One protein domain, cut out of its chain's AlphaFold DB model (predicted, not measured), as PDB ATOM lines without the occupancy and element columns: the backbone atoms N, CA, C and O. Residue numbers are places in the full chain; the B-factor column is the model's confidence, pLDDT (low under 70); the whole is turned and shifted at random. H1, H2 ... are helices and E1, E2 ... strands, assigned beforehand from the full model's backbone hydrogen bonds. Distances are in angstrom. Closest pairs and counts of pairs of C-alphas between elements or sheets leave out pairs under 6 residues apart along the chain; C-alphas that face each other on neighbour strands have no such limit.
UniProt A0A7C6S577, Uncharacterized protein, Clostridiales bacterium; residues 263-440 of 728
ATOM      1  N   THR A 263      -1.057  29.711  22.621       95.69
ATOM      2  CA  THR A 263      -1.117  31.156  22.394       95.69
ATOM      3  C   THR A 263       0.058  31.603  21.538       95.69
ATOM      4  O   THR A 263       1.221  31.441  21.923       95.69
ATOM      5  N   ALA A 264      -0.253  32.208  20.393       97.69
ATOM      6  CA  ALA A 264       0.723  32.896  19.566       97.69
ATOM      7  C   ALA A 264       0.879  34.356  19.994       97.69
ATOM      8  O   ALA A 264      -0.088  35.033  20.350       97.69
ATOM      9  N   TYR A 265       2.108  34.857  19.926       98.06
ATOM     10  CA  TYR A 265       2.442  36.242  20.240       98.06
ATOM     11  C   TYR A 265       3.658  36.719  19.444       98.06
ATOM     12  O   TYR A 265       4.451  35.921  18.941       98.06
ATOM     13  N   LEU A 266       3.818  38.038  19.346       98.31
ATOM     14  CA  LEU A 266       5.014  38.658  18.787       98.31
ATOM     15  C   LEU A 266       5.995  38.967  19.922       98.31
ATOM     16  O   LEU A 266       5.671  39.743  20.821       98.31
ATOM     17  N   ALA A 267       7.187  38.377  19.891       97.19
ATOM     18  CA  ALA A 267       8.294  38.789  20.746       97.19
ATOM     19  C   ALA A 267       9.102  39.890  20.052       97.19
ATOM     20  O   ALA A 267       9.356  39.809  18.850       97.19
ATOM     21  N   PHE A 268       9.501  40.914  20.803       96.88
ATOM     22  CA  PHE A 268      10.107  42.123  20.252       96.88
ATOM     23  C   PHE A 268      11.050  42.801  21.245       96.88
ATOM     24  O   PHE A 268      10.780  42.840  22.447       96.88
ATOM     25  N   ALA A 269      12.116  43.398  20.724       95.81
ATOM     26  CA  ALA A 269      12.911  44.412  21.399       95.81
ATOM     27  C   ALA A 269      13.328  45.485  20.386       95.81
ATOM     28  O   ALA A 269      13.857  45.160  19.317       95.81
ATOM     29  N   ASP A 270      13.120  46.753  20.738       94.56
ATOM     30  CA  ASP A 270      13.644  47.889  19.978       94.56
ATOM     31  C   ASP A 270      15.178  47.984  20.098       94.56
ATOM     32  O   ASP A 270      15.807  47.296  20.910       94.56
ATOM     33  N   ALA A 271      15.808  48.829  19.276       92.81
ATOM     34  CA  ALA A 271      17.272  48.914  19.201       92.81
ATOM     35  C   ALA A 271      17.928  49.284  20.550       92.81
ATOM     36  O   ALA A 271      19.018  48.803  20.874       92.81
ATOM     37  N   ASP A 272      17.242  50.103  21.350       90.31
ATOM     38  CA  ASP A 272      17.705  50.583  22.655       90.31
ATOM     39  C   ASP A 272      17.207  49.734  23.840       90.31
ATOM     40  O   ASP A 272      17.531  50.039  24.992       90.31
ATOM     41  N   TRP A 273      16.442  48.666  23.583       91.44
ATOM     42  CA  TRP A 273      15.785  47.824  24.593       91.44
ATOM     43  C   TRP A 273      14.851  48.584  25.550       91.44
ATOM     44  O   TRP A 273      14.517  48.100  26.638       91.44
ATOM     45  N   SER A 274      14.428  49.784  25.157       88.56
ATOM     46  CA  SER A 274      13.521  50.635  25.917       88.56
ATOM     47  C   SER A 274      12.075  50.131  25.856       88.56
ATOM     48  O   SER A 274      11.316  50.349  26.803       88.56
ATOM     49  N   HIS A 275      11.736  49.401  24.789       92.75
ATOM     50  CA  HIS A 275      10.487  48.673  24.602       92.75
ATOM     51  C   HIS A 275      10.824  47.222  24.262       92.75
ATOM     52  O   HIS A 275      11.285  46.914  23.163       92.75
ATOM     53  N   SER A 276      10.599  46.315  25.211       94.25
ATOM     54  CA  SER A 276      10.822  44.883  25.010       94.25
ATOM     55  C   SER A 276       9.669  44.067  25.569       94.25
ATOM     56  O   SER A 276       9.142  44.385  26.629       94.25
ATOM     57  N   TYR A 277       9.270  43.019  24.855       96.00
ATOM     58  CA  TYR A 277       8.191  42.119  25.240       96.00
ATOM     59  C   TYR A 277       8.484  40.698  24.751       96.00
ATOM     60  O   TYR A 277       8.793  40.493  23.579       96.00
ATOM     61  N   PHE A 278       8.367  39.714  25.646       94.06
ATOM     62  CA  PHE A 278       8.681  38.306  25.366       94.06
ATOM     63  C   PHE A 278       7.589  37.351  25.884       94.06
ATOM     64  O   PHE A 278       7.882  36.241  26.328       94.06
ATOM     65  N   GLY A 279       6.318  37.773  25.869       92.44
ATOM     66  CA  GLY A 279       5.211  36.892  26.273       92.44
ATOM     67  C   GLY A 279       5.162  36.604  27.776       92.44
ATOM     68  O   GLY A 279       4.790  35.500  28.188       92.44
ATOM     69  N   ASN A 280       5.608  37.558  28.598       86.19
ATOM     70  CA  ASN A 280       5.751  37.423  30.051       86.19
ATOM     71  C   ASN A 280       4.434  37.079  30.766       86.19
ATOM     72  O   ASN A 280       4.439  36.344  31.749       86.19
ATOM     73  N   ASP A 281       3.317  37.598  30.266       88.31
ATOM     74  CA  ASP A 281       1.968  37.440  30.811       88.31
ATOM     75  C   ASP A 281       1.269  36.144  30.366       88.31
ATOM     76  O   ASP A 281       0.318  35.693  31.005       88.31
ATOM     77  N   ILE A 282       1.758  35.506  29.301       88.81
ATOM     78  CA  ILE A 282       1.124  34.335  28.691       88.81
ATOM     79  C   ILE A 282       1.393  33.090  29.538       88.81
ATOM     80  O   ILE A 282       2.543  32.674  29.713       88.81
ATOM     81  N   GLY A 283       0.318  32.483  30.050       77.06
ATOM     82  CA  GLY A 283       0.369  31.270  30.876       77.06
ATOM     83  C   GLY A 283       0.985  31.475  32.265       77.06
ATOM     84  O   GLY A 283       1.228  30.503  32.980       77.06
ATOM     85  N   ALA A 284       1.254  32.721  32.659       80.75
ATOM     86  CA  ALA A 284       1.884  33.047  33.929       80.75
ATOM     87  C   ALA A 284       0.850  33.288  35.044       80.75
ATOM     88  O   ALA A 284      -0.303  33.639  34.792       80.75
ATOM     89  N   ASP A 285       1.268  33.110  36.302       78.75
ATOM     90  CA  ASP A 285       0.446  33.488  37.455       78.75
ATOM     91  C   ASP A 285       0.204  35.010  37.419       78.75
ATOM     92  O   ASP A 285       1.176  35.768  37.504       78.75
ATOM     93  N   PRO A 286      -1.053  35.485  37.323       76.19
ATOM     94  CA  PRO A 286      -1.355  36.910  37.213       76.19
ATOM     95  C   PRO A 286      -0.959  37.724  38.456       76.19
ATOM     96  O   PRO A 286      -0.935  38.953  38.395       76.19
ATOM     97  N   GLU A 287      -0.657  37.078  39.590       80.62
ATOM     98  CA  GLU A 287      -0.106  37.750  40.774       80.62
ATOM     99  C   GLU A 287       1.432  37.875  40.750       80.62
ATOM    100  O   GLU A 287       2.002  38.563  41.602       80.62
ATOM    101  N   SER A 288       2.118  37.247  39.787       83.94
ATOM    102  CA  SER A 288       3.572  37.335  39.635       83.94
ATOM    103  C   SER A 288       3.998  38.705  39.103       83.94
ATOM    104  O   SER A 288       3.485  39.200  38.101       83.94
ATOM    105  N   GLU A 289       4.990  39.321  39.750       77.69
ATOM    106  CA  GLU A 289       5.577  40.581  39.275       77.69
ATOM    107  C   GLU A 289       6.282  40.416  37.918       77.69
ATOM    108  O   GLU A 289       6.273  41.347  37.120       77.69
ATOM    109  N   ASP A 290       6.810  39.222  37.628       74.50
ATOM    110  CA  ASP A 290       7.485  38.903  36.363       74.50
ATOM    111  C   ASP A 290       6.496  38.623  35.210       74.50
ATOM    112  O   ASP A 290       6.917  38.505  34.061       74.50
ATOM    113  N   ALA A 291       5.194  38.522  35.514       80.75
ATOM    114  CA  ALA A 291       4.112  38.251  34.563       80.75
ATOM    115  C   ALA A 291       3.411  39.516  34.047       80.75
ATOM    116  O   ALA A 291       2.425  39.438  33.318       80.75
ATOM    117  N   LYS A 292       3.863  40.703  34.460       83.69
ATOM    118  CA  LYS A 292       3.248  41.957  34.023       83.69
ATOM    119  C   LYS A 292       3.731  42.319  32.628       83.69
ATOM    120  O   LYS A 292       4.932  42.333  32.365       83.69
ATOM    121  N   VAL A 293       2.785  42.691  31.768       87.00
ATOM    122  CA  VAL A 293       3.101  43.381  30.517       87.00
ATOM    123  C   VAL A 293       3.843  44.683  30.862       87.00
ATOM    124  O   VAL A 293       3.387  45.414  31.753       87.00
ATOM    125  N   PRO A 294       4.983  44.974  30.212       87.56
ATOM    126  CA  PRO A 294       5.703  46.229  30.391       87.56
ATOM    127  C   PRO A 294       4.808  47.448  30.149       87.56
ATOM    128  O   PRO A 294       3.931  47.432  29.285       87.56
ATOM    129  N   GLU A 295       5.025  48.517  30.918       84.44
ATOM    130  CA  GLU A 295       4.298  49.771  30.701       84.44
ATOM    131  C   GLU A 295       4.561  50.283  29.273       84.44
ATOM    132  O   GLU A 295       5.673  50.160  28.764       84.44
ATOM    133  N   HIS A 296       3.534  50.865  28.645       91.38
ATOM    134  CA  HIS A 296       3.577  51.427  27.285       91.38
ATOM    135  C   HIS A 296       3.632  50.423  26.120       91.38
ATOM    136  O   HIS A 296       3.803  50.842  24.975       91.38
ATOM    137  N   ILE A 297       3.422  49.129  26.383       95.00
ATOM    138  CA  ILE A 297       3.238  48.098  25.353       95.00
ATOM    139  C   ILE A 297       1.865  47.447  25.540       95.00
ATOM    140  O   ILE A 297       1.508  47.054  26.650       95.00
ATOM    141  N   THR A 298       1.099  47.306  24.459       96.44
ATOM    142  CA  THR A 298      -0.142  46.518  24.442       96.44
ATOM    143  C   THR A 298       0.014  45.368  23.449       96.44
ATOM    144  O   THR A 298       0.033  45.618  22.244       96.44
ATOM    145  N   PRO A 299       0.157  44.116  23.914       96.56
ATOM    146  CA  PRO A 299       0.316  42.987  23.020       96.56
ATOM    147  C   PRO A 299      -1.020  42.516  22.442       96.56
ATOM    148  O   PRO A 299      -2.065  42.587  23.090       96.56
ATOM    149  N   ILE A 300      -0.955  42.001  21.218       97.25
ATOM    150  CA  ILE A 300      -2.046  41.336  20.511       97.25
ATOM    151  C   ILE A 300      -1.636  39.871  20.352       97.25
ATOM    152  O   ILE A 300      -0.620  39.567  19.719       97.25
ATOM    153  N   HIS A 301      -2.412  38.978  20.961       96.38
ATOM    154  CA  HIS A 301      -2.221  37.528  20.896       96.38
ATOM    155  C   HIS A 301      -3.294  36.884  20.037       96.38
ATOM    156  O   HIS A 301      -4.385  37.441  19.892       96.38
ATOM    157  N   ASP A 302      -3.007  35.672  19.576       97.06
ATOM    158  CA  ASP A 302      -4.001  34.802  18.957       97.06
ATOM    159  C   ASP A 302      -4.015  33.422  19.619       97.06
ATOM    160  O   ASP A 302      -2.990  32.945  20.114       97.06
ATOM    161  N   GLU A 303      -5.180  32.782  19.619       95.06
ATOM    162  CA  GLU A 303      -5.336  31.406  20.092       95.06
ATOM    163  C   GLU A 303      -5.106  30.453  18.917       95.06
ATOM    164  O   GLU A 303      -5.829  30.475  17.922       95.06
ATOM    165  N   VAL A 304      -4.074  29.620  19.021       88.12
ATOM    166  CA  VAL A 304      -3.686  28.669  17.981       88.12
ATOM    167  C   VAL A 304      -4.338  27.331  18.265       88.12
ATOM    168  O   VAL A 304      -4.106  26.753  19.324       88.12
ATOM    169  N   THR A 305      -5.099  26.810  17.303       82.25
ATOM    170  CA  THR A 305      -5.828  25.536  17.441       82.25
ATOM    171  C   THR A 305      -5.381  24.460  16.439       82.25
ATOM    172  O   THR A 305      -6.032  23.428  16.289       82.25
ATOM    173  N   GLY A 306      -4.295  24.708  15.698       72.56
ATOM    174  CA  GLY A 306      -3.766  23.827  14.649       72.56
ATOM    175  C   GLY A 306      -3.396  24.583  13.373       72.56
ATOM    176  O   GLY A 306      -3.065  25.766  13.418       72.56
ATOM    177  N   VAL A 307      -3.458  23.911  12.221       76.50
ATOM    178  CA  VAL A 307      -3.216  24.551  10.916       76.50
ATOM    179  C   VAL A 307      -4.216  25.684  10.688       76.50
ATOM    180  O   VAL A 307      -5.420  25.496  10.862       76.50
ATOM    181  N   GLY A 308      -3.732  26.862  10.306       79.12
ATOM    182  CA  GLY A 308      -4.584  28.038  10.153       79.12
ATOM    183  C   GLY A 308      -3.804  29.334   9.998       79.12
ATOM    184  O   GLY A 308      -2.577  29.339  10.070       79.12
ATOM    185  N   VAL A 309      -4.535  30.425   9.777       90.38
ATOM    186  CA  VAL A 309      -3.991  31.784   9.670       90.38
ATOM    187  C   VAL A 309      -4.288  32.531  10.963       90.38
ATOM    188  O   VAL A 309      -5.443  32.582  11.384       90.38
ATOM    189  N   TYR A 310      -3.260  33.136  11.545       96.81
ATOM    190  CA  TYR A 310      -3.292  33.787  12.851       96.81
ATOM    191  C   TYR A 310      -2.669  35.180  12.774       96.81
ATOM    192  O   TYR A 310      -1.857  35.462  11.889       96.81
ATOM    193  N   THR A 311      -3.055  36.062  13.694       98.25
ATOM    194  CA  THR A 311      -2.583  37.452  13.740       98.25
ATOM    195  C   THR A 311      -2.033  37.807  15.114       98.25
ATOM    196  O   THR A 311      -2.745  37.759  16.111       98.25
ATOM    197  N   VAL A 312      -0.775  38.237  15.158       98.69
ATOM    198  CA  VAL A 312      -0.105  38.706  16.380       98.69
ATOM    199  C   VAL A 312       0.444  40.108  16.175       98.69
ATOM    200  O   VAL A 312       0.670  40.540  15.046       98.69
ATOM    201  N   GLY A 313       0.677  40.844  17.255       98.12
ATOM    202  CA  GLY A 313       1.159  42.213  17.127       98.12
ATOM    203  C   GLY A 313       1.464  42.896  18.447       98.12
ATOM    204  O   GLY A 313       1.291  42.317  19.520       98.12
ATOM    205  N   LEU A 314       1.920  44.139  18.350       98.12
ATOM    206  CA  LEU A 314       2.219  45.024  19.473       98.12
ATOM    207  C   LEU A 314       1.782  46.450  19.130       98.12
ATOM    208  O   LEU A 314       2.054  46.931  18.032       98.12
ATOM    209  N   GLU A 315       1.165  47.143  20.081       97.75
ATOM    210  CA  GLU A 315       0.978  48.597  20.046       97.75
ATOM    211  C   GLU A 315       1.902  49.263  21.073       97.75
ATOM    212  O   GLU A 315       2.073  48.752  22.185       97.75
ATOM    213  N   PHE A 316       2.472  50.415  20.715       96.44
ATOM    214  CA  PHE A 316       3.437  51.151  21.533       96.44
ATOM    215  C   PHE A 316       2.947  52.568  21.849       96.44
ATOM    216  O   PHE A 316       2.391  53.260  20.993       96.44
ATOM    217  N   GLU A 317       3.214  53.034  23.070       93.38
ATOM    218  CA  GLU A 317       3.016  54.427  23.472       93.38
ATOM    219  C   GLU A 317       4.358  55.101  23.789       93.38
ATOM    220  O   GLU A 317       5.139  54.617  24.601       93.38
ATOM    221  N   SER A 318       4.617  56.285  23.227       89.69
ATOM    222  CA  SER A 318       5.786  57.078  23.625       89.69
ATOM    223  C   SER A 318       5.680  57.525  25.090       89.69
ATOM    224  O   SER A 318       4.610  57.970  25.526       89.69
ATOM    225  N   TYR A 319       6.792  57.546  25.824       89.06
ATOM    226  CA  TYR A 319       6.832  58.061  27.197       89.06
ATOM    227  C   TYR A 319       8.068  58.922  27.468       89.06
ATOM    228  O   TYR A 319       9.045  58.921  26.726       89.06
ATOM    229  N   THR A 320       8.037  59.714  28.543       89.19
ATOM    230  CA  THR A 320       9.155  60.596  28.916       89.19
ATOM    231  C   THR A 320       9.852  60.087  30.172       89.19
ATOM    232  O   THR A 320       9.207  59.919  31.207       89.19
ATOM    233  N   SER A 321      11.167  59.902  30.095       87.44
ATOM    234  CA  SER A 321      12.054  59.628  31.232       87.44
ATOM    235  C   SER A 321      13.007  60.810  31.466       87.44
ATOM    236  O   SER A 321      12.938  61.814  30.759       87.44
ATOM    237  N   GLU A 322      13.861  60.748  32.490       91.56
ATOM    238  CA  GLU A 322      14.879  61.773  32.767       91.56
ATOM    239  C   GLU A 322      16.281  61.141  32.738       91.56
ATOM    240  O   GLU A 322      16.466  60.042  33.264       91.56
ATOM    241  N   ASP A 323      17.264  61.827  32.139       86.62
ATOM    242  CA  ASP A 323      18.680  61.430  32.207       86.62
ATOM    243  C   ASP A 323      19.283  61.643  33.615       86.62
ATOM    244  O   ASP A 323      18.632  62.165  34.527       86.62
ATOM    245  N   GLU A 324      20.552  61.258  33.819       88.44
ATOM    246  CA  GLU A 324      21.247  61.444  35.107       88.44
ATOM    247  C   GLU A 324      21.337  62.926  35.539       88.44
ATOM    248  O   GLU A 324      21.500  63.230  36.727       88.44
ATOM    249  N   GLU A 325      21.203  63.857  34.594       90.75
ATOM    250  CA  GLU A 325      21.186  65.301  34.801       90.75
ATOM    251  C   GLU A 325      19.772  65.900  34.963       90.75
ATOM    252  O   GLU A 325      19.656  67.101  35.250       90.75
ATOM    253  N   GLY A 326      18.711  65.095  34.853       87.81
ATOM    254  CA  GLY A 326      17.311  65.512  34.971       87.81
ATOM    255  C   GLY A 326      16.724  66.154  33.707       87.81
ATOM    256  O   GLY A 326      15.727  66.874  33.796       87.81
ATOM    257  N   ASN A 327      17.346  65.977  32.538       90.00
ATOM    258  CA  ASN A 327      16.771  66.414  31.267       90.00
ATOM    259  C   ASN A 327      15.761  65.374  30.763       90.00
ATOM    260  O   ASN A 327      16.039  64.179  30.845       90.00
ATOM    261  N   PRO A 328      14.617  65.804  30.202       88.81
ATOM    262  CA  PRO A 328      13.634  64.876  29.665       88.81
ATOM    263  C   PRO A 328      14.176  64.151  28.425       88.81
ATOM    264  O   PRO A 328      14.620  64.799  27.474       88.81
ATOM    265  N   ILE A 329      14.081  62.825  28.433       85.75
ATOM    266  CA  ILE A 329      14.296  61.925  27.298       85.75
ATOM    267  C   ILE A 329      12.918  61.468  26.821       85.75
ATOM    268  O   ILE A 329      12.111  61.003  27.622       85.75
ATOM    269  N   ILE A 330      12.641  61.616  25.527       87.88
ATOM    270  CA  ILE A 330      11.458  61.022  24.900       87.88
ATOM    271  C   ILE A 330      11.868  59.623  24.442       87.88
ATOM    272  O   ILE A 330      12.831  59.496  23.692       87.88
ATOM    273  N   ASN A 331      11.174  58.606  24.942       88.69
ATOM    274  CA  ASN A 331      11.376  57.209  24.589       88.69
ATOM    275  C   ASN A 331      10.233  56.826  23.654       88.69
ATOM    276  O   ASN A 331       9.063  56.852  24.039       88.69
ATOM    277  N   GLU A 332      10.603  56.521  22.425       93.12
ATOM    278  CA  GLU A 332       9.745  56.051  21.347       93.12
ATOM    279  C   GLU A 332      10.334  54.711  20.906       93.12
ATOM    280  O   GLU A 332      11.560  54.590  20.844       93.12
ATOM    281  N   ALA A 333       9.501  53.708  20.623       93.38
ATOM    282  CA  ALA A 333      10.008  52.466  20.050       93.38
ATOM    283  C   ALA A 333      10.609  52.783  18.672       93.38
ATOM    284  O   ALA A 333       9.943  53.371  17.815       93.38
ATOM    285  N   ASN A 334      11.887  52.465  18.480       92.00
ATOM    286  CA  ASN A 334      12.626  52.803  17.267       92.00
ATOM    287  C   ASN A 334      13.688  51.742  16.969       92.00
ATOM    288  O   ASN A 334      14.380  51.265  17.875       92.00
ATOM    289  N   GLY A 335      13.821  51.389  15.692       93.38
ATOM    290  CA  GLY A 335      14.688  50.304  15.267       93.38
ATOM    291  C   GLY A 335      14.224  48.951  15.806       93.38
ATOM    292  O   GLY A 335      13.181  48.818  16.453       93.38
ATOM    293  N   VAL A 336      15.032  47.929  15.551       94.56
ATOM    294  CA  VAL A 336      14.790  46.571  16.034       94.56
ATOM    295  C   VAL A 336      16.113  45.936  16.446       94.56
ATOM    296  O   VAL A 336      17.111  46.024  15.732       94.56
ATOM    297  N   ALA A 337      16.130  45.316  17.620       94.81
ATOM    298  CA  ALA A 337      17.203  44.426  18.053       94.81
ATOM    299  C   ALA A 337      16.775  42.957  17.936       94.81
ATOM    300  O   ALA A 337      17.595  42.089  17.652       94.81
ATOM    301  N   PHE A 338      15.485  42.678  18.136       95.94
ATOM    302  CA  PHE A 338      14.917  41.340  18.027       95.94
ATOM    303  C   PHE A 338      13.437  41.415  17.652       95.94
ATOM    304  O   PHE A 338      12.699  42.223  18.212       95.94
ATOM    305  N   MET A 339      12.987  40.540  16.755       97.62
ATOM    306  CA  MET A 339      11.576  40.337  16.457       97.62
ATOM    307  C   MET A 339      11.321  38.909  15.976       97.62
ATOM    308  O   MET A 339      11.993  38.434  15.059       97.62
ATOM    309  N   ALA A 340      10.337  38.235  16.567       97.69
ATOM    310  CA  ALA A 340       9.966  36.871  16.202       97.69
ATOM    311  C   ALA A 340       8.490  36.578  16.490       97.69
ATOM    312  O   ALA A 340       7.939  37.051  17.486       97.69
ATOM    313  N   VAL A 341       7.869  35.746  15.653       98.31
ATOM    314  CA  VAL A 341       6.589  35.104  15.980       98.31
ATOM    315  C   VAL A 341       6.875  33.908  16.877       98.31
ATOM    316  O   VAL A 341       7.773  33.115  16.591       98.31
ATOM    317  N   MET A 342       6.111  33.785  17.956       97.19
ATOM    318  CA  MET A 342       6.289  32.772  18.988       97.19
ATOM    319  C   MET A 342       4.970  32.049  19.257       97.19
ATOM    320  O   MET A 342       3.917  32.682  19.274       97.19
ATOM    321  N   ILE A 343       5.036  30.754  19.555       95.44
ATOM    322  CA  ILE A 343       3.945  29.945  20.113       95.44
ATOM    323  C   ILE A 343       4.446  29.375  21.440       95.44
ATOM    324  O   ILE A 343       5.472  28.693  21.468       95.44
ATOM    325  N   LYS A 344       3.762  29.697  22.545       92.56
ATOM    326  CA  LYS A 344       4.305  29.590  23.912       92.56
ATOM    327  C   LYS A 344       4.834  28.202  24.268       92.56
ATOM    328  O   LYS A 344       5.934  28.115  24.809       92.56
ATOM    329  N   THR A 345       4.065  27.162  23.973       86.56
ATOM    330  CA  THR A 345       4.429  25.749  24.171       86.56
ATOM    331  C   THR A 345       4.398  24.994  22.842       86.56
ATOM    332  O   THR A 345       4.057  23.819  22.786       86.56
ATOM    333  N   GLY A 346       4.719  25.688  21.747       83.75
ATOM    334  CA  GLY A 346       4.485  25.199  20.393       83.75
ATOM    335  C   GLY A 346       5.186  23.887  20.035       83.75
ATOM    336  O   GLY A 346       4.624  23.139  19.253       83.75
ATOM    337  N   GLU A 347       6.342  23.535  20.603       78.94
ATOM    338  CA  GLU A 347       6.948  22.217  20.335       78.94
ATOM    339  C   GLU A 347       6.238  21.092  21.099       78.94
ATOM    340  O   GLU A 347       6.150  19.974  20.601       78.94
ATOM    341  N   GLU A 348       5.687  21.385  22.281       73.12
ATOM    342  CA  GLU A 348       4.887  20.429  23.056       73.12
ATOM    343  C   GLU A 348       3.487  20.266  22.439       73.12
ATOM    344  O   GLU A 348       2.982  19.154  22.283       73.12
ATOM    345  N   THR A 349       2.868  21.382  22.047       69.25
ATOM    346  CA  THR A 349       1.492  21.433  21.545       69.25
ATOM    347  C   THR A 349       1.423  21.171  20.041       69.25
ATOM    348  O   THR A 349       0.558  20.447  19.569       69.25
ATOM    349  N   PHE A 350       2.349  21.693  19.251       71.62
ATOM    350  CA  PHE A 350       2.372  21.616  17.785       71.62
ATOM    351  C   PHE A 350       3.755  21.183  17.266       71.62
ATOM    352  O   PHE A 350       4.265  21.726  16.286       71.62
ATOM    353  N   GLY A 351       4.376  20.198  17.923       67.69
ATOM    354  CA  GLY A 351       5.676  19.659  17.513       67.69
ATOM    355  C   GLY A 351       5.735  19.327  16.018       67.69
ATOM    356  O   GLY A 351       4.828  18.702  15.469       67.69
ATOM    357  N   GLY A 352       6.788  19.800  15.345       66.44
ATOM    358  CA  GLY A 352       7.000  19.618  13.902       66.44
ATOM    359  C   GLY A 352       6.254  20.601  12.986       66.44
ATOM    360  O   GLY A 352       6.562  20.665  11.796       66.44
ATOM    361  N   TYR A 353       5.330  21.418  13.504       80.06
ATOM    362  CA  TYR A 353       4.608  22.412  12.699       80.06
ATOM    363  C   TYR A 353       5.527  23.563  12.288       80.06
ATOM    364  O   TYR A 353       6.437  23.939  13.031       80.06
ATOM    365  N   LYS A 354       5.295  24.154  11.116       84.62
ATOM    366  CA  LYS A 354       6.095  25.270  10.591       84.62
ATOM    367  C   LYS A 354       5.281  26.556  10.577       84.62
ATOM    368  O   LYS A 354       4.072  26.528  10.358       84.62
ATOM    369  N   ILE A 355       5.954  27.679  10.766       92.06
ATOM    370  CA  ILE A 355       5.379  29.017  10.639       92.06
ATOM    371  C   ILE A 355       5.771  29.570   9.265       92.06
ATOM    372  O   ILE A 355       6.928  29.468   8.853       92.06
ATOM    373  N   LYS A 356       4.806  30.162   8.561       91.56
ATOM    374  CA  LYS A 356       5.014  30.954   7.345       91.56
ATOM    375  C   LYS A 356       4.456  32.354   7.565       91.56
ATOM    376  O   LYS A 356       3.271  32.496   7.852       91.56
ATOM    377  N   ILE A 357       5.277  33.388   7.411       96.00
ATOM    378  CA  ILE A 357       4.798  34.775   7.475       96.00
ATOM    379  C   ILE A 357       4.035  35.105   6.188       96.00
ATOM    380  O   ILE A 357       4.543  34.885   5.091       96.00
ATOM    381  N   GLU A 358       2.817  35.625   6.325       94.94
ATOM    382  CA  GLU A 358       1.969  36.036   5.199       94.94
ATOM    383  C   GLU A 358       2.029  37.546   4.959       94.94
ATOM    384  O   GLU A 358       2.022  37.983   3.813       94.94
ATOM    385  N   SER A 359       2.089  38.355   6.022       97.50
ATOM    386  CA  SER A 359       2.274  39.808   5.908       97.50
ATOM    387  C   SER A 359       2.827  40.410   7.197       97.50
ATOM    388  O   SER A 359       2.595  39.882   8.288       97.50
ATOM    389  N   ILE A 360       3.525  41.538   7.061       98.25
ATOM    390  CA  ILE A 360       4.017  42.354   8.173       98.25
ATOM    391  C   ILE A 360       3.589  43.797   7.916       98.25
ATOM    392  O   ILE A 360       3.825  44.334   6.833       98.25
ATOM    393  N   LYS A 361       2.984  44.442   8.915       98.12
ATOM    394  CA  LYS A 361       2.691  45.877   8.902       98.12
ATOM    395  C   LYS A 361       3.396  46.585  10.042       98.12
ATOM    396  O   LYS A 361       3.370  46.115  11.176       98.12
ATOM    397  N   ILE A 362       3.942  47.757   9.740       97.06
ATOM    398  CA  ILE A 362       4.497  48.695  10.715       97.06
ATOM    399  C   ILE A 362       3.752  50.018  10.566       97.06
ATOM    400  O   ILE A 362       3.782  50.628   9.496       97.06
ATOM    401  N   ASN A 363       3.114  50.489  11.637       96.69
ATOM    402  CA  ASN A 363       2.278  51.698  11.647       96.69
ATOM    403  C   ASN A 363       1.166  51.658  10.584       96.69
ATOM    404  O   ASN A 363       0.961  52.629   9.854       96.69
ATOM    405  N   ASP A 364       0.484  50.516  10.477       95.00
ATOM    406  CA  ASP A 364      -0.556  50.213   9.478       95.00
ATOM    407  C   ASP A 364      -0.081  50.176   8.008       95.00
ATOM    408  O   ASP A 364      -0.900  49.999   7.100       95.00
ATOM    409  N   GLU A 365       1.223  50.308   7.747       96.12
ATOM    410  CA  GLU A 365       1.819  50.188   6.413       96.12
ATOM    411  C   GLU A 365       2.466  48.810   6.240       96.12
ATOM    412  O   GLU A 365       3.322  48.419   7.029       96.12
ATOM    413  N   GLU A 366       2.054  48.081   5.203       96.25
ATOM    414  CA  GLU A 366       2.643  46.792   4.826       96.25
ATOM    415  C   GLU A 366       4.069  46.985   4.294       96.25
ATOM    416  O   GLU A 366       4.319  47.911   3.514       96.25
ATOM    417  N   ILE A 367       4.991  46.131   4.736       95.25
ATOM    418  CA  ILE A 367       6.407  46.162   4.351       95.25
ATOM    419  C   ILE A 367       6.800  44.896   3.585       95.25
ATOM    420  O   ILE A 367       6.169  43.849   3.723       95.25
ATOM    421  N   GLU A 368       7.854  45.002   2.777       92.56
ATOM    422  CA  GLU A 368       8.430  43.867   2.052       92.56
ATOM    423  C   GLU A 368       9.317  43.030   2.983       92.56
ATOM    424  O   GLU A 368       9.918  43.545   3.926       92.56
ATOM    425  N   PHE A 369       9.408  41.730   2.712       93.50
ATOM    426  CA  PHE A 369      10.257  40.805   3.458       93.50
ATOM    427  C   PHE A 369      10.652  39.613   2.584       93.50
ATOM    428  O   PHE A 369       9.971  39.270   1.616       93.50
ATOM    429  N   ASP A 370      11.754  38.960   2.933       89.50
ATOM    430  CA  ASP A 370      12.180  37.713   2.311       89.50
ATOM    431  C   ASP A 370      11.335  36.551   2.836       89.50
ATOM    432  O   ASP A 370      11.631  35.925   3.855       89.50
ATOM    433  N   SER A 371      10.242  36.264   2.136       80.19
ATOM    434  CA  SER A 371       9.360  35.168   2.520       80.19
ATOM    435  C   SER A 371      10.009  33.793   2.352       80.19
ATOM    436  O   SER A 371       9.559  32.862   3.004       80.19
ATOM    437  N   ALA A 372      11.013  33.645   1.477       76.50
ATOM    438  CA  ALA A 372      11.551  32.347   1.069       76.50
ATOM    439  C   ALA A 372      12.628  31.830   2.027       76.50
ATOM    440  O   ALA A 372      12.623  30.662   2.390       76.50
ATOM    441  N   ASN A 373      13.526  32.700   2.488       84.62
ATOM    442  CA  ASN A 373      14.692  32.278   3.265       84.62
ATOM    443  C   ASN A 373      14.440  32.294   4.782       84.62
ATOM    444  O   ASN A 373      15.283  32.728   5.563       84.62
ATOM    445  N   SER A 374      13.276  31.833   5.229       87.94
ATOM    446  CA  SER A 374      12.854  31.912   6.631       87.94
ATOM    447  C   SER A 374      12.788  30.535   7.294       87.94
ATOM    448  O   SER A 374      12.579  29.531   6.622       87.94
ATOM    449  N   TYR A 375      12.950  30.462   8.622       90.50
ATOM    450  CA  TYR A 375      12.941  29.181   9.337       90.50
ATOM    451  C   TYR A 375      12.184  29.224  10.668       90.50
ATOM    452  O   TYR A 375      12.192  30.216  11.401       90.50
ATOM    453  N   THR A 376      11.563  28.093  10.991       91.75
ATOM    454  CA  THR A 376      10.987  27.766  12.296       91.75
ATOM    455  C   THR A 376      12.023  27.021  13.143       91.75
ATOM    456  O   THR A 376      12.834  26.258  12.618       91.75
ATOM    457  N   SER A 377      12.039  27.269  14.451       90.56
ATOM    458  CA  SER A 377      13.002  26.708  15.409       90.56
ATOM    459  C   SER A 377      12.454  26.726  16.836       90.56
ATOM    460  O   SER A 377      11.412  27.328  17.088       90.56
ATOM    461  N   SER A 378      13.210  26.153  17.771       87.94
ATOM    462  CA  SER A 378      13.022  26.304  19.215       87.94
ATOM    463  C   SER A 378      14.380  26.416  19.912       87.94
ATOM    464  O   SER A 378      15.312  25.709  19.546       87.94
ATOM    465  N   ASP A 379      14.517  27.283  20.920       82.38
ATOM    466  CA  ASP A 379      15.765  27.379  21.698       82.38
ATOM    467  C   ASP A 379      15.802  26.387  22.864       82.38
ATOM    468  O   ASP A 379      16.880  25.970  23.298       82.38
ATOM    469  N   ASN A 380      14.641  26.043  23.423       80.69
ATOM    470  CA  ASN A 380      14.542  25.188  24.610       80.69
ATOM    471  C   ASN A 380      13.743  23.894  24.385       80.69
ATOM    472  O   ASN A 380      13.615  23.108  25.325       80.69
ATOM    473  N   GLY A 381      13.237  23.670  23.170       75.88
ATOM    474  CA  GLY A 381      12.410  22.516  22.817       75.88
ATOM    475  C   GLY A 381      10.977  22.580  23.353       75.88
ATOM    476  O   GLY A 381      10.309  21.555  23.365       75.88
ATOM    477  N   ILE A 382      10.528  23.747  23.828       79.94
ATOM    478  CA  ILE A 382       9.185  23.991  24.371       79.94
ATOM    479  C   ILE A 382       8.433  24.974  23.474       79.94
ATOM    480  O   ILE A 382       7.336  24.659  23.024       79.94
ATOM    481  N   GLU A 383       8.987  26.156  23.181       90.00
ATOM    482  CA  GLU A 383       8.320  27.117  22.289       90.00
ATOM    483  C   GLU A 383       8.580  26.830  20.813       90.00
ATOM    484  O   GLU A 383       9.695  26.467  20.452       90.00
ATOM    485  N   THR A 384       7.617  27.130  19.946       91.94
ATOM    486  CA  THR A 384       7.897  27.272  18.511       91.94
ATOM    487  C   THR A 384       8.158  28.735  18.196       91.94
ATOM    488  O   THR A 384       7.417  29.616  18.632       91.94
ATOM    489  N   ARG A 385       9.200  29.006  17.413       93.94
ATOM    490  CA  ARG A 385       9.636  30.354  17.049       93.94
ATOM    491  C   ARG A 385       9.939  30.464  15.565       93.94
ATOM    492  O   ARG A 385      10.594  29.594  14.999       93.94
ATOM    493  N   MET A 386       9.624  31.616  14.988       95.25
ATOM    494  CA  MET A 386      10.142  32.057  13.695       95.25
ATOM    495  C   MET A 386      10.691  33.478  13.802       95.25
ATOM    496  O   MET A 386       9.953  34.417  14.108       95.25
ATOM    497  N   ASN A 387      11.994  33.636  13.566       95.56
ATOM    498  CA  ASN A 387      12.637  34.947  13.597       95.56
ATOM    499  C   ASN A 387      12.202  35.776  12.382       95.56
ATOM    500  O   ASN A 387      12.204  35.283  11.257       95.56
ATOM    501  N   ILE A 388      11.875  37.046  12.621       97.00
ATOM    502  CA  ILE A 388      11.722  38.058  11.571       97.00
ATOM    503  C   ILE A 388      12.995  38.909  11.482       97.00
ATOM    504  O   ILE A 388      13.483  39.212  10.394       97.00
ATOM    505  N   TYR A 389      13.553  39.266  12.640       96.06
ATOM    506  CA  TYR A 389      14.823  39.970  12.749       96.06
ATOM    507  C   TYR A 389      15.568  39.522  14.008       96.06
ATOM    508  O   TYR A 389      15.067  39.693  15.118       96.06
ATOM    509  N   ASN A 390      16.771  38.972  13.863       93.81
ATOM    510  CA  ASN A 390      17.641  38.629  14.988       93.81
ATOM    511  C   ASN A 390      19.112  38.652  14.550       93.81
ATOM    512  O   ASN A 390      19.605  37.712  13.927       93.81
ATOM    513  N   ASP A 391      19.822  39.730  14.891       87.44
ATOM    514  CA  ASP A 391      21.221  39.941  14.500       87.44
ATOM    515  C   ASP A 391      22.246  39.280  15.440       87.44
ATOM    516  O   ASP A 391      23.454  39.324  15.185       87.44
ATOM    517  N   TRP A 392      21.787  38.614  16.505       87.75
ATOM    518  CA  TRP A 392      22.651  37.872  17.432       87.75
ATOM    519  C   TRP A 392      22.991  36.477  16.917       87.75
ATOM    520  O   TRP A 392      23.972  35.873  17.361       87.75
ATOM    521  N   VAL A 393      22.197  35.959  15.981       83.06
ATOM    522  CA  VAL A 393      22.455  34.682  15.325       83.06
ATOM    523  C   VAL A 393      23.416  34.921  14.163       83.06
ATOM    524  O   VAL A 393      23.069  35.507  13.144       83.06
ATOM    525  N   SER A 394      24.659  34.465  14.326       70.25
ATOM    526  CA  SER A 394      25.710  34.585  13.311       70.25
ATOM    527  C   SER A 394      26.294  33.215  12.959       70.25
ATOM    528  O   SER A 394      26.769  32.515  13.853       70.25
ATOM    529  N   GLY A 395      26.331  32.861  11.671       68.00
ATOM    530  CA  GLY A 395      26.879  31.589  11.175       68.00
ATOM    531  C   GLY A 395      25.892  30.828  10.288       68.00
ATOM    532  O   GLY A 395      24.760  31.267  10.116       68.00
ATOM    533  N   GLN A 396      26.324  29.705   9.703       67.94
ATOM    534  CA  GLN A 396      25.389  28.789   9.041       67.94
ATOM    535  C   GLN A 396      24.550  28.063  10.096       67.94
ATOM    536  O   GLN A 396      25.089  27.611  11.107       67.94
ATOM    537  N   LEU A 397      23.251  27.941   9.830       76.50
ATOM    538  CA  LEU A 397      22.338  27.116  10.613       76.50
ATOM    539  C   LEU A 397      22.737  25.639  10.459       76.50
ATOM    540  O   LEU A 397      22.841  25.134   9.340       76.50
ATOM    541  N   ASP A 398      22.978  24.951  11.574       70.50
ATOM    542  CA  ASP A 398      23.343  23.531  11.586       70.50
ATOM    543  C   ASP A 398      22.126  22.653  11.911       70.50
ATOM    544  O   ASP A 398      21.910  22.227  13.044       70.50
ATOM    545  N   HIS A 399      21.339  22.357  10.879       63.34
ATOM    546  CA  HIS A 399      20.163  21.484  10.956       63.34
ATOM    547  C   HIS A 399      20.506  20.001  11.197       63.34
ATOM    548  O   HIS A 399      19.604  19.184  11.343       63.34
ATOM    549  N   THR A 400      21.793  19.623  11.240       56.03
ATOM    550  CA  THR A 400      22.197  18.243  11.566       56.03
ATOM    551  C   THR A 400      22.293  17.993  13.069       56.03
ATOM    552  O   THR A 400      22.306  16.840  13.501       56.03
ATOM    553  N   THR A 401      22.376  19.059  13.871       62.19
ATOM    554  CA  THR A 401      22.493  18.976  15.334       62.19
ATOM    555  C   THR A 401      21.317  19.608  16.071       62.19
ATOM    556  O   THR A 401      21.019  19.180  17.187       62.19
ATOM    557  N   ASP A 402      20.625  20.566  15.454       69.31
ATOM    558  CA  ASP A 402      19.386  21.144  15.969       69.31
ATOM    559  C   ASP A 402      18.177  20.592  15.202       69.31
ATOM    560  O   ASP A 402      17.823  21.062  14.122       69.31
ATOM    561  N   MET A 403      17.542  19.580  15.798       64.81
ATOM    562  CA  MET A 403      16.374  18.890  15.241       64.81
ATOM    563  C   MET A 403      15.104  19.754  15.222       64.81
ATOM    564  O   MET A 403      14.089  19.324  14.682       64.81
ATOM    565  N   THR A 404      15.128  20.946  15.826       74.50
ATOM    566  CA  THR A 404      13.975  21.855  15.835       74.50
ATOM    567  C   THR A 404      13.928  22.721  14.576       74.50
ATOM    568  O   THR A 404      12.854  23.211  14.216       74.50
ATOM    569  N   LEU A 405      15.066  22.892  13.889       80.44
ATOM    570  CA  LEU A 405      15.179  23.699  12.678       80.44
ATOM    571  C   LEU A 405      14.386  23.091  11.525       80.44
ATOM    572  O   LEU A 405      14.631  21.962  11.102       80.44
ATOM    573  N   ARG A 406      13.464  23.881  10.977       82.38
ATOM    574  CA  ARG A 406      12.638  23.496   9.829       82.38
ATOM    575  C   ARG A 406      12.142  24.721   9.075       82.38
ATOM    576  O   ARG A 406      11.656  25.670   9.682       82.38
ATOM    577  N   CYS A 407      12.224  24.696   7.752       80.38
ATOM    578  CA  CYS A 407      11.630  25.735   6.909       80.38
ATOM    579  C   CYS A 407      10.223  25.320   6.483       80.38
ATOM    580  O   CYS A 407       9.922  24.126   6.369       80.38
ATOM    581  N   TYR A 408       9.345  26.299   6.262       72.94
ATOM    582  CA  TYR A 408       7.966  26.010   5.862       72.94
ATOM    583  C   TYR A 408       7.917  25.260   4.516       72.94
ATOM    584  O   TYR A 408       7.079  24.379   4.330       72.94
ATOM    585  N   ASP A 409       8.884  25.538   3.639       65.06
ATOM    586  CA  ASP A 409       9.094  24.942   2.318       65.06
ATOM    587  C   ASP A 409      10.104  23.777   2.305       65.06
ATOM    588  O   ASP A 409      10.413  23.243   1.241       65.06
ATOM    589  N   ASN A 410      10.608  23.364   3.474       66.19
ATOM    590  CA  ASN A 410      11.670  22.366   3.650       66.19
ATOM    591  C   ASN A 410      13.033  22.716   3.008       66.19
ATOM    592  O   ASN A 410      13.897  21.842   2.923       66.19
ATOM    593  N   ILE A 411      13.274  23.966   2.596       71.62
ATOM    594  CA  ILE A 411      14.557  24.395   2.025       71.62
ATOM    595  C   ILE A 411      15.360  25.130   3.096       71.62
ATOM    596  O   ILE A 411      15.121  26.288   3.403       71.62
ATOM    597  N   MET A 412      16.354  24.452   3.668       78.56
ATOM    598  CA  MET A 412      17.251  25.072   4.655       78.56
ATOM    599  C   MET A 412      18.354  25.932   4.019       78.56
ATOM    600  O   MET A 412      18.988  26.721   4.723       78.56
ATOM    601  N   ASP A 413      18.643  25.758   2.724       79.56
ATOM    602  CA  ASP A 413      19.701  26.523   2.058       79.56
ATOM    603  C   ASP A 413      19.288  27.990   1.916       79.56
ATOM    604  O   ASP A 413      18.193  28.296   1.460       79.56
ATOM    605  N   GLY A 414      20.162  28.902   2.340       81.75
ATOM    606  CA  GLY A 414      19.869  30.336   2.372       81.75
ATOM    607  C   GLY A 414      19.038  30.817   3.567       81.75
ATOM    608  O   GLY A 414      19.010  32.026   3.794       81.75
ATOM    609  N   ALA A 415      18.447  29.922   4.371       87.00
ATOM    610  CA  ALA A 415      17.623  30.299   5.521       87.00
ATOM    611  C   ALA A 415      18.364  31.231   6.503       87.00
ATOM    612  O   ALA A 415      19.515  30.989   6.883       87.00
ATOM    613  N   THR A 416      17.693  32.306   6.920       90.94
ATOM    614  CA  THR A 416      18.282  33.431   7.657       90.94
ATOM    615  C   THR A 416      17.409  33.869   8.842       90.94
ATOM    616  O   THR A 416      16.182  33.803   8.777       90.94
ATOM    617  N   PRO A 417      18.017  34.328   9.956       91.94
ATOM    618  CA  PRO A 417      17.294  34.888  11.105       91.94
ATOM    619  C   PRO A 417      16.789  36.321  10.869       91.94
ATOM    620  O   PRO A 417      16.152  36.903  11.747       91.94
ATOM    621  N   ILE A 418      17.123  36.910   9.721       94.19
ATOM    622  CA  ILE A 418      16.761  38.268   9.319       94.19
ATOM    623  C   ILE A 418      16.104  38.178   7.944       94.19
ATOM    624  O   ILE A 418      16.794  37.889   6.967       94.19
ATOM    625  N   ILE A 419      14.794  38.425   7.887       94.31
ATOM    626  CA  ILE A 419      14.004  38.445   6.643       94.31
ATOM    627  C   ILE A 419      13.463  39.839   6.308       94.31
ATOM    628  O   ILE A 419      12.911  40.039   5.233       94.31
ATOM    629  N   VAL A 420      13.615  40.807   7.214       95.69
ATOM    630  CA  VAL A 420      13.292  42.222   6.991       95.69
ATOM    631  C   VAL A 420      14.566  43.041   7.154       95.69
ATOM    632  O   VAL A 420      15.341  42.800   8.084       95.69
ATOM    633  N   ASP A 421      14.780  44.021   6.280       91.44
ATOM    634  CA  ASP A 421      15.926  44.916   6.378       91.44
ATOM    635  C   ASP A 421      15.788  45.858   7.587       91.44
ATOM    636  O   ASP A 421      14.723  46.405   7.869       91.44
ATOM    637  N   ALA A 422      16.893  46.104   8.300       88.75
ATOM    638  CA  ALA A 422      16.895  46.977   9.480       88.75
ATOM    639  C   ALA A 422      16.365  48.398   9.179       88.75
ATOM    640  O   ALA A 422      15.760  49.028  10.044       88.75
ATOM    641  N   GLU A 423      16.561  48.881   7.945       90.38
ATOM    642  CA  GLU A 423      16.121  50.207   7.494       90.38
ATOM    643  C   GLU A 423      14.589  50.370   7.525       90.38
ATOM    644  O   GLU A 423      14.099  51.485   7.714       90.38
ATOM    645  N   ASP A 424      13.814  49.283   7.413       91.12
ATOM    646  CA  ASP A 424      12.347  49.334   7.516       91.12
ATOM    647  C   ASP A 424      11.865  49.670   8.941       91.12
ATOM    648  O   ASP A 424      10.732  50.132   9.136       91.12
ATOM    649  N   PHE A 425      12.754  49.526   9.932       91.94
ATOM    650  CA  PHE A 425      12.531  49.877  11.333       91.94
ATOM    651  C   PHE A 425      13.146  51.230  11.738       91.94
ATOM    652  O   PHE A 425      12.949  51.652  12.878       91.94
ATOM    653  N   ASP A 426      13.825  51.958  10.835       89.44
ATOM    654  CA  ASP A 426      14.458  53.272  11.096       89.44
ATOM    655  C   ASP A 426      13.428  54.428  11.185       89.44
ATOM    656  O   ASP A 426      13.575  55.519  10.617       89.44
ATOM    657  N   LYS A 427      12.333  54.197  11.910       90.25
ATOM    658  CA  LYS A 427      11.241  55.137  12.173       90.25
ATOM    659  C   LYS A 427      10.670  54.907  13.573       90.25
ATOM    660  O   LYS A 427      10.925  53.887  14.199       90.25
ATOM    661  N   GLU A 428       9.909  55.876  14.074       94.06
ATOM    662  CA  GLU A 428       9.061  55.654  15.252       94.06
ATOM    663  C   GLU A 428       8.054  54.540  14.935       94.06
ATOM    664  O   GLU A 428       7.367  54.602  13.912       94.06
ATOM    665  N   ILE A 429       7.976  53.533  15.800       96.19
ATOM    666  CA  ILE A 429       7.073  52.391  15.693       96.19
ATOM    667  C   ILE A 429       5.955  52.578  16.722       96.19
ATOM    668  O   ILE A 429       6.187  52.558  17.925       96.19
ATOM    669  N   THR A 430       4.727  52.754  16.247       97.00
ATOM    670  CA  THR A 430       3.514  52.845  17.071       97.00
ATOM    671  C   THR A 430       2.708  51.553  17.052       97.00
ATOM    672  O   THR A 430       1.981  51.278  18.003       97.00
ATOM    673  N   SER A 431       2.820  50.753  15.988       97.88
ATOM    674  CA  SER A 431       2.186  49.435  15.902       97.88
ATOM    675  C   SER A 431       2.964  48.477  15.004       97.88
ATOM    676  O   SER A 431       3.569  48.893  14.013       97.88
ATOM    677  N   ILE A 432       2.918  47.192  15.348       98.44
ATOM    678  CA  ILE A 432       3.361  46.076  14.512       98.44
ATOM    679  C   ILE A 432       2.224  45.056  14.452       98.44
ATOM    680  O   ILE A 432       1.699  44.661  15.491       98.44
ATOM    681  N   GLU A 433       1.872  44.611  13.250       98.69
ATOM    682  CA  GLU A 433       0.935  43.508  13.007       98.69
ATOM    683  C   GLU A 433       1.620  42.484  12.103       98.69
ATOM    684  O   GLU A 433       2.181  42.841  11.067       98.69
ATOM    685  N   VAL A 434       1.579  41.214  12.489       98.62
ATOM    686  CA  VAL A 434       2.108  40.095  11.710       98.62
ATOM    687  C   VAL A 434       1.005  39.067  11.533       98.62
ATOM    688  O   VAL A 434       0.457  38.552  12.510       98.62
ATOM    689  N   VAL A 435       0.707  38.746  10.278       98.19
ATOM    690  CA  VAL A 435      -0.171  37.632   9.918       98.19
ATOM    691  C   VAL A 435       0.709  36.464   9.505       98.19
ATOM    692  O   VAL A 435       1.587  36.627   8.656       98.19
ATOM    693  N   PHE A 436       0.475  35.291  10.081       97.19
ATOM    694  CA  PHE A 436       1.218  34.080   9.749       97.19
ATOM    695  C   PHE A 436       0.282  32.887   9.587       97.19
ATOM    696  O   PHE A 436      -0.795  32.836  10.179       97.19
ATOM    697  N   THR A 437       0.720  31.909   8.806       89.62
ATOM    698  CA  THR A 437       0.073  30.607   8.686       89.62
ATOM    699  C   THR A 437       0.879  29.585   9.479       89.62
ATOM    700  O   THR A 437       2.092  29.468   9.291       89.62
ATOM    701  N   LEU A 438       0.214  28.837  10.357       87.50
ATOM    702  CA  LEU A 438       0.773  27.623  10.945       87.50
ATOM    703  C   LEU A 438       0.421  26.441  10.038       87.50
ATOM    704  O   LEU A 438      -0.746  26.275   9.685       87.50
ATOM    705  N   ILE A 439       1.406  25.627   9.669       76.31
ATOM    706  CA  ILE A 439       1.238  24.487   8.757       76.31
ATOM    707  C   ILE A 439       1.797  23.196   9.363       76.31
ATOM    708  O   ILE A 439       2.755  23.231  10.138       76.31
ATOM    709  N   TYR A 440       1.220  22.060   8.973       63.44
ATOM    710  CA  TYR A 440       1.701  20.715   9.292       63.44
ATOM    711  C   TYR A 440       2.055  19.967   8.004       63.44
ATOM    712  O   TYR A 440       1.409  20.189   6.982       63.44
TER     713      TYR A 440
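Overview. This is residues 263 to 440 of the 728 residues of an uncharacterized protein of Clostridiales bacterium (UniProt A0A7C6S577). With little regular structure, antiparallel sheets E3 E1 E7 E9 and E2 E4 E10 E8 form a sandwich, face to face; hairpin E5 and E6 extends one end. The named elements hold only 70 of the 178 printed residues and are mostly strand, two helices and ten strands in the order E1, E2, E3, E4, E5, E6, E7, H1, E8, E9, H2, E10. The whole is compact: radius of gyration of the C-alphas 16.6 A, spans 53 by 38 by 30 A.

Along the chain. E1, residues 263-269, begins at C-alpha (-1.117, 31.156, 22.394); E2 is 297-300, E3 302-304, E4 308-316, E5 319-322, E6 328-331, E7 338-343, H1 346-349, E8 354-362, E9 384-390, H2 422-425, and E10 431-439, 26.0 A long, ending at (1.238, 24.487, 8.757).

Arrangement. N 267 of E1 and O 340 of E7 are within hydrogen-bond range, 2.8 A. C-alphas 265 and 312, the closest of E1 and E4, are 5.2 A apart. H1 is on E1's sheet, H2 on neither; both are too short for O i to N i+4 pairs.

Size, cuts and confidence. The printed part has no cut; links E1 to E2, E8 to E9 and E9 to H2 are long; pLDDT is under 70 in 13 residues.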